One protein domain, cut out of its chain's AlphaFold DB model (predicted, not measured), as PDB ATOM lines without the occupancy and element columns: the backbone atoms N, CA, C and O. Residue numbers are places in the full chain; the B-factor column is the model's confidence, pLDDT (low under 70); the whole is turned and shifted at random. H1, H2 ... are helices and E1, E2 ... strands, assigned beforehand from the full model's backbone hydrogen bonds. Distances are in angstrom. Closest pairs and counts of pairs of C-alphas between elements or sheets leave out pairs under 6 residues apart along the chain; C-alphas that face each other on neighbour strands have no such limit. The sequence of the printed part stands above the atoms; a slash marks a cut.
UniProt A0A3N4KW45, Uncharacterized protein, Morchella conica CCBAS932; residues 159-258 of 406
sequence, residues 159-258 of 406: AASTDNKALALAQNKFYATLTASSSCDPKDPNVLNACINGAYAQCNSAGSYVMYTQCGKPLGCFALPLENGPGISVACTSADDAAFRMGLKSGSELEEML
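This is residues 159 to 258 of the 406 residues of an uncharacterized protein of Morchella conica CCBAS932 (UniProt A0A3N4KW45). A three-stranded sheet, E1 E2 E3, and a two-stranded sheet, E4 E5, stand partly face to face as a small sandwich with crossed strands. The long helix H1 runs past E4 and E5 to E1, while H2 packs on E4 and H3 on H2, away from the larger sheet. The printed part has 100 residues, with three named helices and five named strands in the order H1 E1 E2 E3 E4 E5 H2 H3; both sheets are antiparallel and the class is mixed. It is compact, with a radius of gyration of the C-alphas of 13.0 A and spans of 39 by 31 by 20 A.

E1 is residues 193 to 196, E2 199 to 203, 13.2 A long, and E3 209 to 213. E4 is residues 220 to 225, 15.4 A long, and E5 232 to 237, 13.9 A. H1, residues 159 to 177, runs 28.8 A from C-alpha 159 at (1.305, -30.715, 10.335). H2 is residues 239 to 246; H3, 251 to 257, ends at C-alpha 257 (12.722, -45.844, -2.618).

E1 E2 E3 form a meander, each strand the antiparallel neighbour of the one before, with N 194 and O 201 at 2.9 A and N 202 and O 210 at 2.9 A. In the hairpin E4 and E5, N 224 and O 233 are 2.7 A apart. The sheets' strands stand at 45 degrees; the closest C-alphas of E2 and E4, Ala 199 and Cys 221, are 5.2 A apart. H1 only grazes the larger sheet, with residues 171 to 177. H1 touches H2 at Lys 165 and Met 246, closest C-alphas 5.3 A. H2 and H3 touch, closest C-alphas Asp 240 and Gly 251, 4.0 A. Every O i to N i+4 pair is within hydrogen-bond range in H2 and H3, and 13 of 15 in H1.

The C-alphas farthest apart, Ala 206 and Lys 249, are 39.5 A apart. The printed part has no cut; the link H1 to E1 is long. Residues 159 to 160 are under pLDDT 70.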
ATOM      1  N   ALA A 159       1.457 -30.883  11.784       62.09
ATOM      2  CA  ALA A 159       1.305 -30.715  10.335       62.09
ATOM      3  C   ALA A 159       2.653 -30.488   9.632       62.09
ATOM      4  O   ALA A 159       2.912 -31.083   8.590       62.09
ATOM      5  N   ALA A 160       3.553 -29.718  10.256       68.69
ATOM      6  CA  ALA A 160       4.886 -29.452   9.714       68.69
ATOM      7  C   ALA A 160       5.736 -30.729   9.548       68.69
ATOM      8  O   ALA A 160       6.572 -30.808   8.652       68.69
ATOM      9  N   SER A 161       5.505 -31.755  10.377       73.94
ATOM     10  CA  SER A 161       6.279 -33.003  10.328       73.94
ATOM     11  C   SER A 161       6.029 -33.810   9.048       73.94
ATOM     12  O   SER A 161       6.973 -34.351   8.470       73.94
ATOM     13  N   THR A 162       4.782 -33.876   8.572       81.38
ATOM     14  CA  THR A 162       4.434 -34.661   7.374       81.38
ATOM     15  C   THR A 162       5.041 -34.048   6.113       81.38
ATOM     16  O   THR A 162       5.604 -34.771   5.287       81.38
ATOM     17  N   ASP A 163       5.018 -32.720   6.005       92.62
ATOM     18  CA  ASP A 163       5.581 -32.003   4.858       92.62
ATOM     19  C   ASP A 163       7.112 -32.123   4.813       92.62
ATOM     20  O   ASP A 163       7.696 -32.369   3.753       92.62
ATOM     21  N   ASN A 164       7.772 -32.071   5.974       95.06
ATOM     22  CA  ASN A 164       9.223 -32.243   6.067       95.06
ATOM     23  C   ASN A 164       9.684 -33.640   5.622       95.06
ATOM     24  O   ASN A 164      10.751 -33.775   5.023       95.06
ATOM     25  N   LYS A 165       8.889 -34.687   5.888       95.75
ATOM     26  CA  LYS A 165       9.185 -36.060   5.440       95.75
ATOM     27  C   LYS A 165       9.156 -36.179   3.923       95.75
ATOM     28  O   LYS A 165      10.093 -36.719   3.333       95.75
ATOM     29  N   ALA A 166       8.114 -35.641   3.293       95.31
ATOM     30  CA  ALA A 166       8.006 -35.623   1.838       95.31
ATOM     31  C   ALA A 166       9.158 -34.827   1.201       95.31
ATOM     32  O   ALA A 166       9.763 -35.289   0.231       95.31
ATOM     33  N   LEU A 167       9.513 -33.680   1.792       95.75
ATOM     34  CA  LEU A 167      10.625 -32.850   1.337       95.75
ATOM     35  C   LEU A 167      11.975 -33.575   1.456       95.75
ATOM     36  O   LEU A 167      12.753 -33.575   0.505       95.75
ATOM     37  N   ALA A 168      12.238 -34.250   2.578       96.81
ATOM     38  CA  ALA A 168      13.466 -35.021   2.781       96.81
ATOM     39  C   ALA A 168      13.611 -36.155   1.757       96.81
ATOM     40  O   ALA A 168      14.681 -36.344   1.179       96.81
ATOM     41  N   LEU A 169      12.528 -36.886   1.480       96.31
ATOM     42  CA  LEU A 169      12.524 -37.946   0.469       96.31
ATOM     43  C   LEU A 169      12.773 -37.405  -0.940       96.31
ATOM     44  O   LEU A 169      13.570 -37.980  -1.685       96.31
ATOM     45  N   ALA A 170      12.122 -36.299  -1.305       95.88
ATOM     46  CA  ALA A 170      12.354 -35.638  -2.585       95.88
ATOM     47  C   ALA A 170      13.813 -35.172  -2.716       95.88
ATOM     48  O   ALA A 170      14.444 -35.409  -3.747       95.88
ATOM     49  N   GLN A 171      14.376 -34.601  -1.648       96.56
ATOM     50  CA  GLN A 171      15.757 -34.131  -1.643       96.56
ATOM     51  C   GLN A 171      16.764 -35.281  -1.753       96.56
ATOM     52  O   GLN A 171      17.706 -35.193  -2.534       96.56
ATOM     53  N   ASN A 172      16.564 -36.391  -1.035       96.62
ATOM     54  CA  ASN A 172      17.442 -37.558  -1.160       96.62
ATOM     55  C   ASN A 172      17.412 -38.154  -2.578       96.62
ATOM     56  O   ASN A 172      18.454 -38.550  -3.100       96.62
ATOM     57  N   LYS A 173      16.246 -38.164  -3.237       96.00
ATOM     58  CA  LYS A 173      16.142 -38.564  -4.649       96.00
ATOM     59  C   LYS A 173      16.898 -37.607  -5.565       96.00
ATOM     60  O   LYS A 173      17.591 -38.053  -6.471       96.00
ATOM     61  N   PHE A 174      16.794 -36.303  -5.319       95.31
ATOM     62  CA  PHE A 174      17.549 -35.301  -6.068       95.31
ATOM     63  C   PHE A 174      19.061 -35.488  -5.892       95.31
ATOM     64  O   PHE A 174      19.793 -35.533  -6.877       95.31
ATOM     65  N   TYR A 175      19.521 -35.704  -4.662       96.12
ATOM     66  CA  TYR A 175      20.916 -35.988  -4.331       96.12
ATOM     67  C   TYR A 175      21.474 -37.223  -5.041       96.12
ATOM     68  O   TYR A 175      22.607 -37.181  -5.516       96.12
ATOM     69  N   ALA A 176      20.672 -38.274  -5.223       94.88
ATOM     70  CA  ALA A 176      21.076 -39.444  -6.005       94.88
ATOM     71  C   ALA A 176      21.367 -39.122  -7.488       94.88
ATOM     72  O   ALA A 176      22.104 -39.857  -8.141       94.88
ATOM     73  N   THR A 177      20.822 -38.024  -8.024       94.56
ATOM     74  CA  THR A 177      21.114 -37.555  -9.392       94.56
ATOM     75  C   THR A 177      22.343 -36.647  -9.472       94.56
ATOM     76  O   THR A 177      22.843 -36.377 -10.568       94.56
ATOM     77  N   LEU A 178      22.839 -36.159  -8.330       95.75
ATOM     78  CA  LEU A 178      23.982 -35.260  -8.284       95.75
ATOM     79  C   LEU A 178      25.299 -36.024  -8.391       95.75
ATOM     80  O   LEU A 178      25.483 -37.127  -7.884       95.75
ATOM     81  N   THR A 179      26.260 -35.370  -9.026       95.62
ATOM     82  CA  THR A 179      27.650 -35.807  -9.124       95.62
ATOM     83  C   THR A 179      28.548 -34.687  -8.613       95.62
ATOM     84  O   THR A 179      28.116 -33.541  -8.516       95.62
ATOM     85  N   ALA A 180      29.819 -34.971  -8.324       92.69
ATOM     86  CA  ALA A 180      30.768 -33.926  -7.919       92.69
ATOM     87  C   ALA A 180      30.937 -32.822  -8.988       92.69
ATOM     88  O   ALA A 180      31.261 -31.684  -8.666       92.69
ATOM     89  N   SER A 181      30.678 -33.142 -10.261       93.69
ATOM     90  CA  SER A 181      30.676 -32.190 -11.379       93.69
ATOM     91  C   SER A 181      29.367 -31.412 -11.549       93.69
ATOM     92  O   SER A 181      29.278 -30.577 -12.449       93.69
ATOM     93  N   SER A 182      28.337 -31.694 -10.747       96.88
ATOM     94  CA  SER A 182      27.075 -30.962 -10.822       96.88
ATOM     95  C   SER A 182      27.277 -29.518 -10.359       96.88
ATOM     96  O   SER A 182      27.891 -29.264  -9.322       96.88
ATOM     97  N   SER A 183      26.750 -28.571 -11.136       96.88
ATOM     98  CA  SER A 183      26.749 -27.157 -10.770       96.88
ATOM     99  C   SER A 183      25.747 -26.884  -9.651       96.88
ATOM    100  O   SER A 183      24.651 -27.448  -9.659       96.88
ATOM    101  N   CYS A 184      26.083 -25.976  -8.747       97.69
ATOM    102  CA  CYS A 184      25.232 -25.550  -7.641       97.69
ATOM    103  C   CYS A 184      25.269 -24.025  -7.486       97.69
ATOM    104  O   CYS A 184      26.235 -23.381  -7.896       97.69
ATOM    105  N   ASP A 185      24.212 -23.441  -6.919       97.44
ATOM    106  CA  ASP A 185      24.170 -22.010  -6.608       97.44
ATOM    107  C   ASP A 185      24.595 -21.792  -5.145       97.44
ATOM    108  O   ASP A 185      23.854 -22.180  -4.240       97.44
ATOM    109  N   PRO A 186      25.750 -21.154  -4.871       96.56
ATOM    110  CA  PRO A 186      26.195 -20.902  -3.501       96.56
ATOM    111  C   PRO A 186      25.289 -19.921  -2.737       96.56
ATOM    112  O   PRO A 186      25.514 -19.687  -1.551       96.56
ATOM    113  N   LYS A 187      24.292 -19.311  -3.388       95.50
ATOM    114  CA  LYS A 187      23.319 -18.415  -2.749       95.50
ATOM    115  C   LYS A 187      22.023 -19.112  -2.345       95.50
ATOM    116  O   LYS A 187      21.278 -18.535  -1.555       95.50
ATOM    117  N   ASP A 188      21.739 -20.304  -2.868       94.06
ATOM    118  CA  ASP A 188      20.521 -21.037  -2.521       94.06
ATOM    119  C   ASP A 188      20.787 -21.984  -1.333       94.06
ATOM    120  O   ASP A 188      21.536 -22.961  -1.459       94.06
ATOM    121  N   PRO A 189      20.174 -21.732  -0.160       88.94
ATOM    122  CA  PRO A 189      20.428 -22.511   1.047       88.94
ATOM    123  C   PRO A 189      20.032 -23.988   0.925       88.94
ATOM    124  O   PRO A 189      20.553 -24.812   1.678       88.94
ATOM    125  N   ASN A 190      19.162 -24.346  -0.022       87.94
ATOM    126  CA  ASN A 190      18.702 -25.724  -0.210       87.94
ATOM    127  C   ASN A 190      19.698 -26.588  -0.995       87.94
ATOM    128  O   ASN A 190      19.615 -27.815  -0.951       87.94
ATOM    129  N   VAL A 191      20.636 -25.959  -1.709       93.19
ATOM    130  CA  VAL A 191      21.669 -26.638  -2.508       93.19
ATOM    131  C   VAL A 191      23.076 -26.425  -1.958       93.19
ATOM    132  O   VAL A 191      24.015 -27.027  -2.480       93.19
ATOM    133  N   LEU A 192      23.230 -25.628  -0.891       96.31
ATOM    134  CA  LEU A 192      24.501 -25.433  -0.187       96.31
ATOM    135  C   LEU A 192      25.092 -26.746   0.325       96.31
ATOM    136  O   LEU A 192      26.304 -26.924   0.279       96.31
ATOM    137  N   ASN A 193      24.241 -27.656   0.795       97.06
ATOM    138  CA  ASN A 193      24.630 -28.936   1.370       97.06
ATOM    139  C   ASN A 193      23.995 -30.055   0.556       97.06
ATOM    140  O   ASN A 193      22.790 -30.019   0.331       97.06
ATOM    141  N   ALA A 194      24.770 -31.055   0.150       97.69
ATOM    142  CA  ALA A 194      24.266 -32.184  -0.618       97.69
ATOM    143  C   ALA A 194      24.897 -33.502  -0.178       97.69
ATOM    144  O   ALA A 194      25.996 -33.542   0.378       97.69
ATOM    145  N   CYS A 195      24.198 -34.593  -0.473       97.81
ATOM    146  CA  CYS A 195      24.736 -35.937  -0.342       97.81
ATOM    147  C   CYS A 195      25.115 -36.462  -1.720       97.81
ATOM    148  O   CYS A 195      24.252 -36.656  -2.566       97.81
ATOM    149  N   ILE A 196      26.397 -36.705  -1.963       96.56
ATOM    150  CA  ILE A 196      26.874 -37.220  -3.251       96.56
ATOM    151  C   ILE A 196      27.588 -38.534  -2.982       96.56
ATOM    152  O   ILE A 196      28.571 -38.572  -2.242       96.56
ATOM    153  N   ASN A 197      27.074 -39.623  -3.561       93.25
ATOM    154  CA  ASN A 197      27.587 -40.982  -3.349       93.25
ATOM    155  C   ASN A 197      27.723 -41.358  -1.859       93.25
ATOM    156  O   ASN A 197      28.713 -41.955  -1.441       93.25
ATOM    157  N   GLY A 198      26.742 -40.962  -1.042       93.62
ATOM    158  CA  GLY A 198      26.715 -41.253   0.395       93.62
ATOM    159  C   GLY A 198      27.677 -40.419   1.245       93.62
ATOM    160  O   GLY A 198      27.760 -40.640   2.451       93.62
ATOM    161  N   ALA A 199      28.372 -39.442   0.666       96.75
ATOM    162  CA  ALA A 199      29.255 -38.535   1.383       96.75
ATOM    163  C   ALA A 199      28.733 -37.098   1.349       96.75
ATOM    164  O   ALA A 199      27.993 -36.699   0.449       96.75
ATOM    165  N   TYR A 200      29.110 -36.337   2.369       97.44
ATOM    166  CA  TYR A 200      28.656 -34.974   2.559       97.44
ATOM    167  C   TYR A 200      29.488 -34.014   1.704       97.44
ATOM    168  O   TYR A 200      30.720 -33.954   1.810       97.44
ATOM    169  N   ALA A 201      28.801 -33.270   0.846       97.81
ATOM    170  CA  ALA A 201      29.379 -32.283  -0.048       97.81
ATOM    171  C   ALA A 201      28.768 -30.904   0.204       97.81
ATOM    172  O   ALA A 201      27.588 -30.785   0.538       97.81
ATOM    173  N   GLN A 202      29.573 -29.864   0.007       97.31
ATOM    174  CA  GLN A 202      29.125 -28.477   0.070       97.31
ATOM    175  C   GLN A 202      29.347 -27.775  -1.265       97.31
ATOM    176  O   GLN A 202      30.328 -28.035  -1.966       97.31
ATOM    177  N   CYS A 203      28.428 -26.881  -1.615       98.00
ATOM    178  CA  CYS A 203      28.583 -26.011  -2.767       98.00
ATOM    179  C   CYS A 203      29.668 -24.966  -2.484       98.00
ATOM    180  O   CYS A 203      29.542 -24.167  -1.557       98.00
ATOM    181  N   ASN A 204      30.742 -24.963  -3.270       96.44
ATOM    182  CA  ASN A 204      31.784 -23.949  -3.144       96.44
ATOM    183  C   ASN A 204      31.375 -22.629  -3.831       96.44
ATOM    184  O   ASN A 204      30.429 -22.570  -4.615       96.44
ATOM    185  N   SER A 205      32.139 -21.556  -3.605       96.06
ATOM    186  CA  SER A 205      31.890 -20.252  -4.247       96.06
ATOM    187  C   SER A 205      32.029 -20.266  -5.777       96.06
ATOM    188  O   SER A 205      31.565 -19.339  -6.433       96.06
ATOM    189  N   ALA A 206      32.657 -21.299  -6.349       95.50
ATOM    190  CA  ALA A 206      32.756 -21.503  -7.794       95.50
ATOM    191  C   ALA A 206      31.518 -22.209  -8.387       95.50
ATOM    192  O   ALA A 206      31.466 -22.433  -9.595       95.50
ATOM    193  N   GLY A 207      30.527 -22.552  -7.556       96.31
ATOM    194  CA  GLY A 207      29.288 -23.195  -7.975       96.31
ATOM    195  C   GLY A 207      29.454 -24.671  -8.327       96.31
ATOM    196  O   GLY A 207      28.797 -25.163  -9.238       96.31
ATOM    197  N   SER A 208      30.364 -25.382  -7.658       96.25
ATOM    198  CA  SER A 208      30.546 -26.836  -7.791       96.25
ATOM    199  C   SER A 208      30.555 -27.516  -6.427       96.25
ATOM    200  O   SER A 208      30.990 -26.934  -5.430       96.25
ATOM    201  N   TYR A 209      30.110 -28.769  -6.381       97.88
ATOM    202  CA  TYR A 209      30.122 -29.546  -5.147       97.88
ATOM    203  C   TYR A 209      31.521 -30.054  -4.805       97.88
ATOM    204  O   TYR A 209      32.143 -30.791  -5.569       97.88
ATOM    205  N   VAL A 210      31.992 -29.706  -3.610       96.94
ATOM    206  CA  VAL A 210      33.232 -30.232  -3.035       96.94
ATOM    207  C   VAL A 210      32.868 -31.192  -1.915       96.94
ATOM    208  O   VAL A 210      32.118 -30.846  -1.003       96.94
ATOM    209  N   MET A 211      33.394 -32.413  -1.983       96.44
ATOM    210  CA  MET A 211      33.209 -33.404  -0.925       96.44
ATOM    211  C   MET A 211      34.008 -32.968   0.301       96.44
ATOM    212  O   MET A 211      35.233 -32.895   0.240       96.44
ATOM    213  N   TYR A 212      33.313 -32.648   1.391       94.62
ATOM    214  CA  TYR A 212      33.942 -32.132   2.607       94.62
ATOM    215  C   TYR A 212      34.278 -33.270   3.568       94.62
ATOM    216  O   TYR A 212      35.400 -33.371   4.058       94.62
ATOM    217  N   THR A 213      33.317 -34.175   3.778       95.69
ATOM    218  CA  THR A 213      33.472 -35.299   4.702       95.69
ATOM    219  C   THR A 213      32.826 -36.544   4.123       95.69
ATOM    220  O   THR A 213      31.644 -36.559   3.774       95.69
ATOM    221  N   GLN A 214      33.590 -37.629   4.071       96.00
ATOM    222  CA  GLN A 214      33.030 -38.941   3.799       96.00
ATOM    223  C   GLN A 214      32.361 -39.466   5.070       96.00
ATOM    224  O   GLN A 214      33.008 -39.567   6.112       96.00
ATOM    225  N   CYS A 215      31.068 -39.790   4.998       95.94
ATOM    226  CA  CYS A 215      30.395 -40.453   6.109       95.94
ATOM    227  C   CYS A 215      31.068 -41.818   6.308       95.94
ATOM    228  O   CYS A 215      31.121 -42.637   5.389       95.94
ATOM    229  N   GLY A 216      31.695 -42.027   7.467       93.31
ATOM    230  CA  GLY A 216      32.397 -43.275   7.757       93.31
ATOM    231  C   GLY A 216      31.418 -44.447   7.748       93.31
ATOM    232  O   GLY A 216      30.322 -44.329   8.287       93.31
ATOM    233  N   LYS A 217      31.799 -45.588   7.160       93.62
ATOM    234  CA  LYS A 217      30.937 -46.780   7.166       93.62
ATOM    235  C   LYS A 217      30.666 -47.227   8.614       93.62
ATOM    236  O   LYS A 217      31.611 -47.260   9.402       93.62
ATOM    237  N   PRO A 218      29.420 -47.593   8.970       94.25
ATOM    238  CA  PRO A 218      28.275 -47.870   8.089       94.25
ATOM    239  C   PRO A 218      27.358 -46.663   7.797       94.25
ATOM    240  O   PRO A 218      26.271 -46.849   7.262       94.25
ATOM    241  N   LEU A 219      27.752 -45.444   8.165       97.44
ATOM    242  CA  LEU A 219      26.934 -44.246   7.978       97.44
ATOM    243  C   LEU A 219      26.953 -43.776   6.517       97.44
ATOM    244  O   LEU A 219      27.962 -43.893   5.820       97.44
ATOM    245  N   GLY A 220      25.844 -43.186   6.087       96.81
ATOM    246  CA  GLY A 220      25.686 -42.496   4.811       96.81
ATOM    247  C   GLY A 220      25.145 -41.083   5.016       96.81
ATOM    248  O   GLY A 220      24.567 -40.761   6.052       96.81
ATOM    249  N   CYS A 221      25.366 -40.217   4.034       98.06
ATOM    250  CA  CYS A 221      24.778 -38.885   4.012       98.06
ATOM    251  C   CYS A 221      23.312 -38.977   3.581       98.06
ATOM    252  O   CYS A 221      23.031 -39.468   2.485       98.06
ATOM    253  N   PHE A 222      22.408 -38.446   4.405       98.00
ATOM    254  CA  PHE A 222      20.982 -38.350   4.098       98.00
ATOM    255  C   PHE A 222      20.436 -36.959   4.447       98.00
ATOM    256  O   PHE A 222      20.851 -36.334   5.426       98.00
ATOM    257  N   ALA A 223      19.469 -36.483   3.663       97.81
ATOM    258  CA  ALA A 223      18.569 -35.411   4.070       97.81
ATOM    259  C   ALA A 223      17.527 -35.975   5.038       97.81
ATOM    260  O   ALA A 223      16.817 -36.926   4.717       97.81
ATOM    261  N   LEU A 224      17.427 -35.382   6.219       97.62
ATOM    262  CA  LEU A 224      16.540 -35.802   7.287       97.62
ATOM    263  C   LEU A 224      15.517 -34.698   7.589       97.62
ATOM    264  O   LEU A 224      15.874 -33.519   7.558       97.62
ATOM    265  N   PRO A 225      14.266 -35.042   7.926       97.19
ATOM    266  CA  PRO A 225      13.267 -34.065   8.354       97.19
ATOM    267  C   PRO A 225      13.729 -33.306   9.605       97.19
ATOM    268  O   PRO A 225      14.280 -33.905  10.538       97.19
ATOM    269  N   LEU A 226      13.488 -31.995   9.658       95.62
ATOM    270  CA  LEU A 226      13.617 -31.248  10.908       95.62
ATOM    271  C   LEU A 226      12.432 -31.578  11.827       95.62
ATOM    272  O   LEU A 226      11.278 -31.554  11.405       95.62
ATOM    273  N   GLU A 227      12.723 -31.911  13.085       91.62
ATOM    274  CA  GLU A 227      11.701 -32.306  14.072       91.62
ATOM    275  C   GLU A 227      11.047 -31.108  14.762       91.62
ATOM    276  O   GLU A 227       9.868 -31.155  15.095       91.62
ATOM    277  N   ASN A 228      11.797 -30.016  14.929       89.81
ATOM    278  CA  ASN A 228      11.363 -28.830  15.673       89.81
ATOM    279  C   ASN A 228      11.173 -27.592  14.784       89.81
ATOM    280  O   ASN A 228      11.210 -26.464  15.269       89.81
ATOM    281  N   GLY A 229      10.987 -27.779  13.477       91.50
ATOM    282  CA  GLY A 229      10.768 -26.671  12.552       91.50
ATOM    283  C   GLY A 229      10.539 -27.141  11.120       91.50
ATOM    284  O   GLY A 229      10.786 -28.306  10.819       91.50
ATOM    285  N   PRO A 230      10.053 -26.263  10.233       92.94
ATOM    286  CA  PRO A 230       9.923 -26.580   8.818       92.94
ATOM    287  C   PRO A 230      11.304 -26.768   8.172       92.94
ATOM    288  O   PRO A 230      12.245 -26.035   8.479       92.94
ATOM    289  N   GLY A 231      11.406 -27.724   7.251       93.44
ATOM    290  CA  GLY A 231      12.596 -27.968   6.441       93.44
ATOM    291  C   GLY A 231      13.284 -29.308   6.702       93.44
ATOM    292  O   GLY A 231      12.729 -30.245   7.280       93.44
ATOM    293  N   ILE A 232      14.522 -29.390   6.224       96.50
ATOM    294  CA  ILE A 232      15.360 -30.590   6.245       96.50
ATOM    295  C   ILE A 232      16.769 -30.242   6.726       96.50
ATOM    296  O   ILE A 232      17.223 -29.109   6.587       96.50
ATOM    297  N   SER A 233      17.473 -31.226   7.274       96.44
ATOM    298  CA  SER A 233      18.884 -31.133   7.644       96.44
ATOM    299  C   SER A 233      19.660 -32.267   6.994       96.44
ATOM    300  O   SER A 233      19.172 -33.391   6.929       96.44
ATOM    301  N   VAL A 234      20.862 -31.987   6.505       97.19
ATOM    302  CA  VAL A 234      21.731 -32.997   5.898       97.19
ATOM    303  C   VAL A 234      22.714 -33.496   6.951       97.19
ATOM    304  O   VAL A 234      23.438 -32.693   7.536       97.19
ATOM    305  N   ALA A 235      22.756 -34.805   7.190       97.25
ATOM    306  CA  ALA A 235      23.638 -35.399   8.191       97.25
ATOM    307  C   ALA A 235      24.148 -36.784   7.768       97.25
ATOM    308  O   ALA A 235      23.502 -37.497   7.000       97.25
ATOM    309  N   CYS A 236      25.305 -37.173   8.311       97.75
ATOM    310  CA  CYS A 236      25.779 -38.553   8.255       97.75
ATOM    311  C   CYS A 236      25.048 -39.379   9.321       97.75
ATOM    312  O   CYS A 236      25.259 -39.157  10.512       97.75
ATOM    313  N   THR A 237      24.221 -40.335   8.908       97.88
ATOM    314  CA  THR A 237      23.525 -41.266   9.811       97.88
ATOM    315  C   THR A 237      23.416 -42.660   9.178       97.88
ATOM    316  O   THR A 237      23.841 -42.862   8.040       97.88
ATOM    317  N   SER A 238      22.916 -43.660   9.902       97.56
ATOM    318  CA  SER A 238      22.641 -44.981   9.326       97.56
ATOM    319  C   SER A 238      21.381 -44.944   8.456       97.56
ATOM    320  O   SER A 238      20.481 -44.130   8.672       97.56
ATOM    321  N   ALA A 239      21.290 -45.846   7.476       96.75
ATOM    322  CA  ALA A 239      20.099 -45.951   6.633       96.75
ATOM    323  C   ALA A 239      18.838 -46.274   7.457       96.75
ATOM    324  O   ALA A 239      17.774 -45.734   7.170       96.75
ATOM    325  N   ASP A 240      18.958 -47.096   8.506       97.75
ATOM    326  CA  ASP A 240      17.841 -47.435   9.396       97.75
ATOM    327  C   ASP A 240      17.347 -46.239  10.220       97.75
ATOM    328  O   ASP A 240      16.140 -46.043  10.344       97.75
ATOM    329  N   ASP A 241      18.252 -45.401  10.737       97.69
ATOM    330  CA  ASP A 241      17.871 -44.178  11.456       97.69
ATOM    331  C   ASP A 241      17.217 -43.163  10.508       97.69
ATOM    332  O   ASP A 241      16.149 -42.616  10.796       97.69
ATOM    333  N   ALA A 242      17.792 -42.976   9.316       97.75
ATOM    334  CA  ALA A 242      17.198 -42.131   8.285       97.75
ATOM    335  C   ALA A 242      15.788 -42.612   7.895       97.75
ATOM    336  O   ALA A 242      14.855 -41.806   7.823       97.75
ATOM    337  N   ALA A 243      15.619 -43.921   7.694       97.44
ATOM    338  CA  ALA A 243      14.340 -44.550   7.388       97.44
ATOM    339  C   ALA A 243      13.318 -44.319   8.507       97.44
ATOM    340  O   ALA A 243      12.208 -43.859   8.231       97.44
ATOM    341  N   PHE A 244      13.708 -44.543   9.765       97.31
ATOM    342  CA  PHE A 244      12.850 -44.321  10.926       97.31
ATOM    343  C   PHE A 244      12.352 -42.871  10.997       97.31
ATOM    344  O   PHE A 244      11.145 -42.626  11.114       97.31
ATOM    345  N   ARG A 245      13.248 -41.889  10.821       96.25
ATOM    346  CA  ARG A 245      12.887 -40.459  10.834       96.25
ATOM    347  C   ARG A 245      11.986 -40.073   9.653       96.25
ATOM    348  O   ARG A 245      11.104 -39.223   9.797       96.25
ATOM    349  N   MET A 246      12.129 -40.745   8.511       96.00
ATOM    350  CA  MET A 246      11.243 -40.586   7.349       96.00
ATOM    351  C   MET A 246       9.927 -41.379   7.453       96.00
ATOM    352  O   MET A 246       9.020 -41.145   6.659       96.00
ATOM    353  N   GLY A 247       9.754 -42.235   8.467       95.75
ATOM    354  CA  GLY A 247       8.552 -43.059   8.657       95.75
ATOM    355  C   GLY A 247       8.512 -44.339   7.815       95.75
ATOM    356  O   GLY A 247       7.426 -44.850   7.550       95.75
ATOM    357  N   LEU A 248       9.670 -44.840   7.389       96.50
ATOM    358  CA  LEU A 248       9.840 -46.126   6.709       96.50
ATOM    359  C   LEU A 248      10.199 -47.222   7.722       96.50
ATOM    360  O   LEU A 248      10.633 -46.923   8.837       96.50
ATOM    361  N   LYS A 249      10.014 -48.497   7.358       96.94
ATOM    362  CA  LYS A 249      10.218 -49.616   8.297       96.94
ATOM    363  C   LYS A 249      11.683 -50.014   8.457       96.94
ATOM    364  O   LYS A 249      12.032 -50.594   9.479       96.94
ATOM    365  N   SER A 250      12.510 -49.778   7.441       97.06
ATOM    366  CA  SER A 250      13.915 -50.202   7.422       97.06
ATOM    367  C   SER A 250      14.757 -49.370   6.460       97.06
ATOM    368  O   SER A 250      14.222 -48.774   5.518       97.06
ATOM    369  N   GLY A 251      16.077 -49.386   6.654       95.19
ATOM    370  CA  GLY A 251      17.027 -48.779   5.722       95.19
ATOM    371  C   GLY A 251      16.924 -49.349   4.306       95.19
ATOM    372  O   GLY A 251      17.021 -48.598   3.343       95.19
ATOM    373  N   SER A 252      16.625 -50.643   4.160       95.69
ATOM    374  CA  SER A 252      16.452 -51.277   2.845       95.69
ATOM    375  C   SER A 252      15.256 -50.717   2.066       95.69
ATOM    376  O   SER A 252      15.354 -50.514   0.861       95.69
ATOM    377  N   GLU A 253      14.149 -50.408   2.750       96.12
ATOM    378  CA  GLU A 253      12.979 -49.757   2.134       96.12
ATOM    379  C   GLU A 253      13.320 -48.327   1.680       96.12
ATOM    380  O   GLU A 253      12.891 -47.887   0.611       96.12
ATOM    381  N   LEU A 254      14.148 -47.610   2.454       95.56
ATOM    382  CA  LEU A 254      14.670 -46.303   2.054       95.56
ATOM    383  C   LEU A 254      15.558 -46.414   0.809       95.56
ATOM    384  O   LEU A 254      15.355 -45.666  -0.144       95.56
ATOM    385  N   GLU A 255      16.512 -47.342   0.784       93.62
ATOM    386  CA  GLU A 255      17.403 -47.555  -0.365       93.62
ATOM    387  C   GLU A 255      16.635 -47.945  -1.635       93.62
ATOM    388  O   GLU A 255      16.933 -47.439  -2.720       93.62
ATOM    389  N   GLU A 256      15.604 -48.786  -1.511       93.62
ATOM    390  CA  GLU A 256      14.715 -49.134  -2.622       93.62
ATOM    391  C   GLU A 256      13.983 -47.891  -3.150       93.62
ATOM    392  O   GLU A 256      14.000 -47.613  -4.354       93.62
ATOM    393  N   MET A 257      13.422 -47.076  -2.251       93.19
ATOM    394  CA  MET A 257      12.722 -45.844  -2.618       93.19
ATOM    395  C   MET A 257      13.620 -44.766  -3.227       93.19
ATOM    396  O   MET A 257      13.148 -43.985  -4.061       93.19
ATOM    397  N   LEU A 258      14.884 -44.688  -2.812       92.69
ATOM    398  CA  LEU A 258      15.870 -43.767  -3.382       92.69
ATOM    399  C   LEU A 258      16.391 -44.229  -4.746       92.69
ATOM    400  O   LEU A 258      17.213 -43.549  -5.356       92.69
TER     401      LEU A 258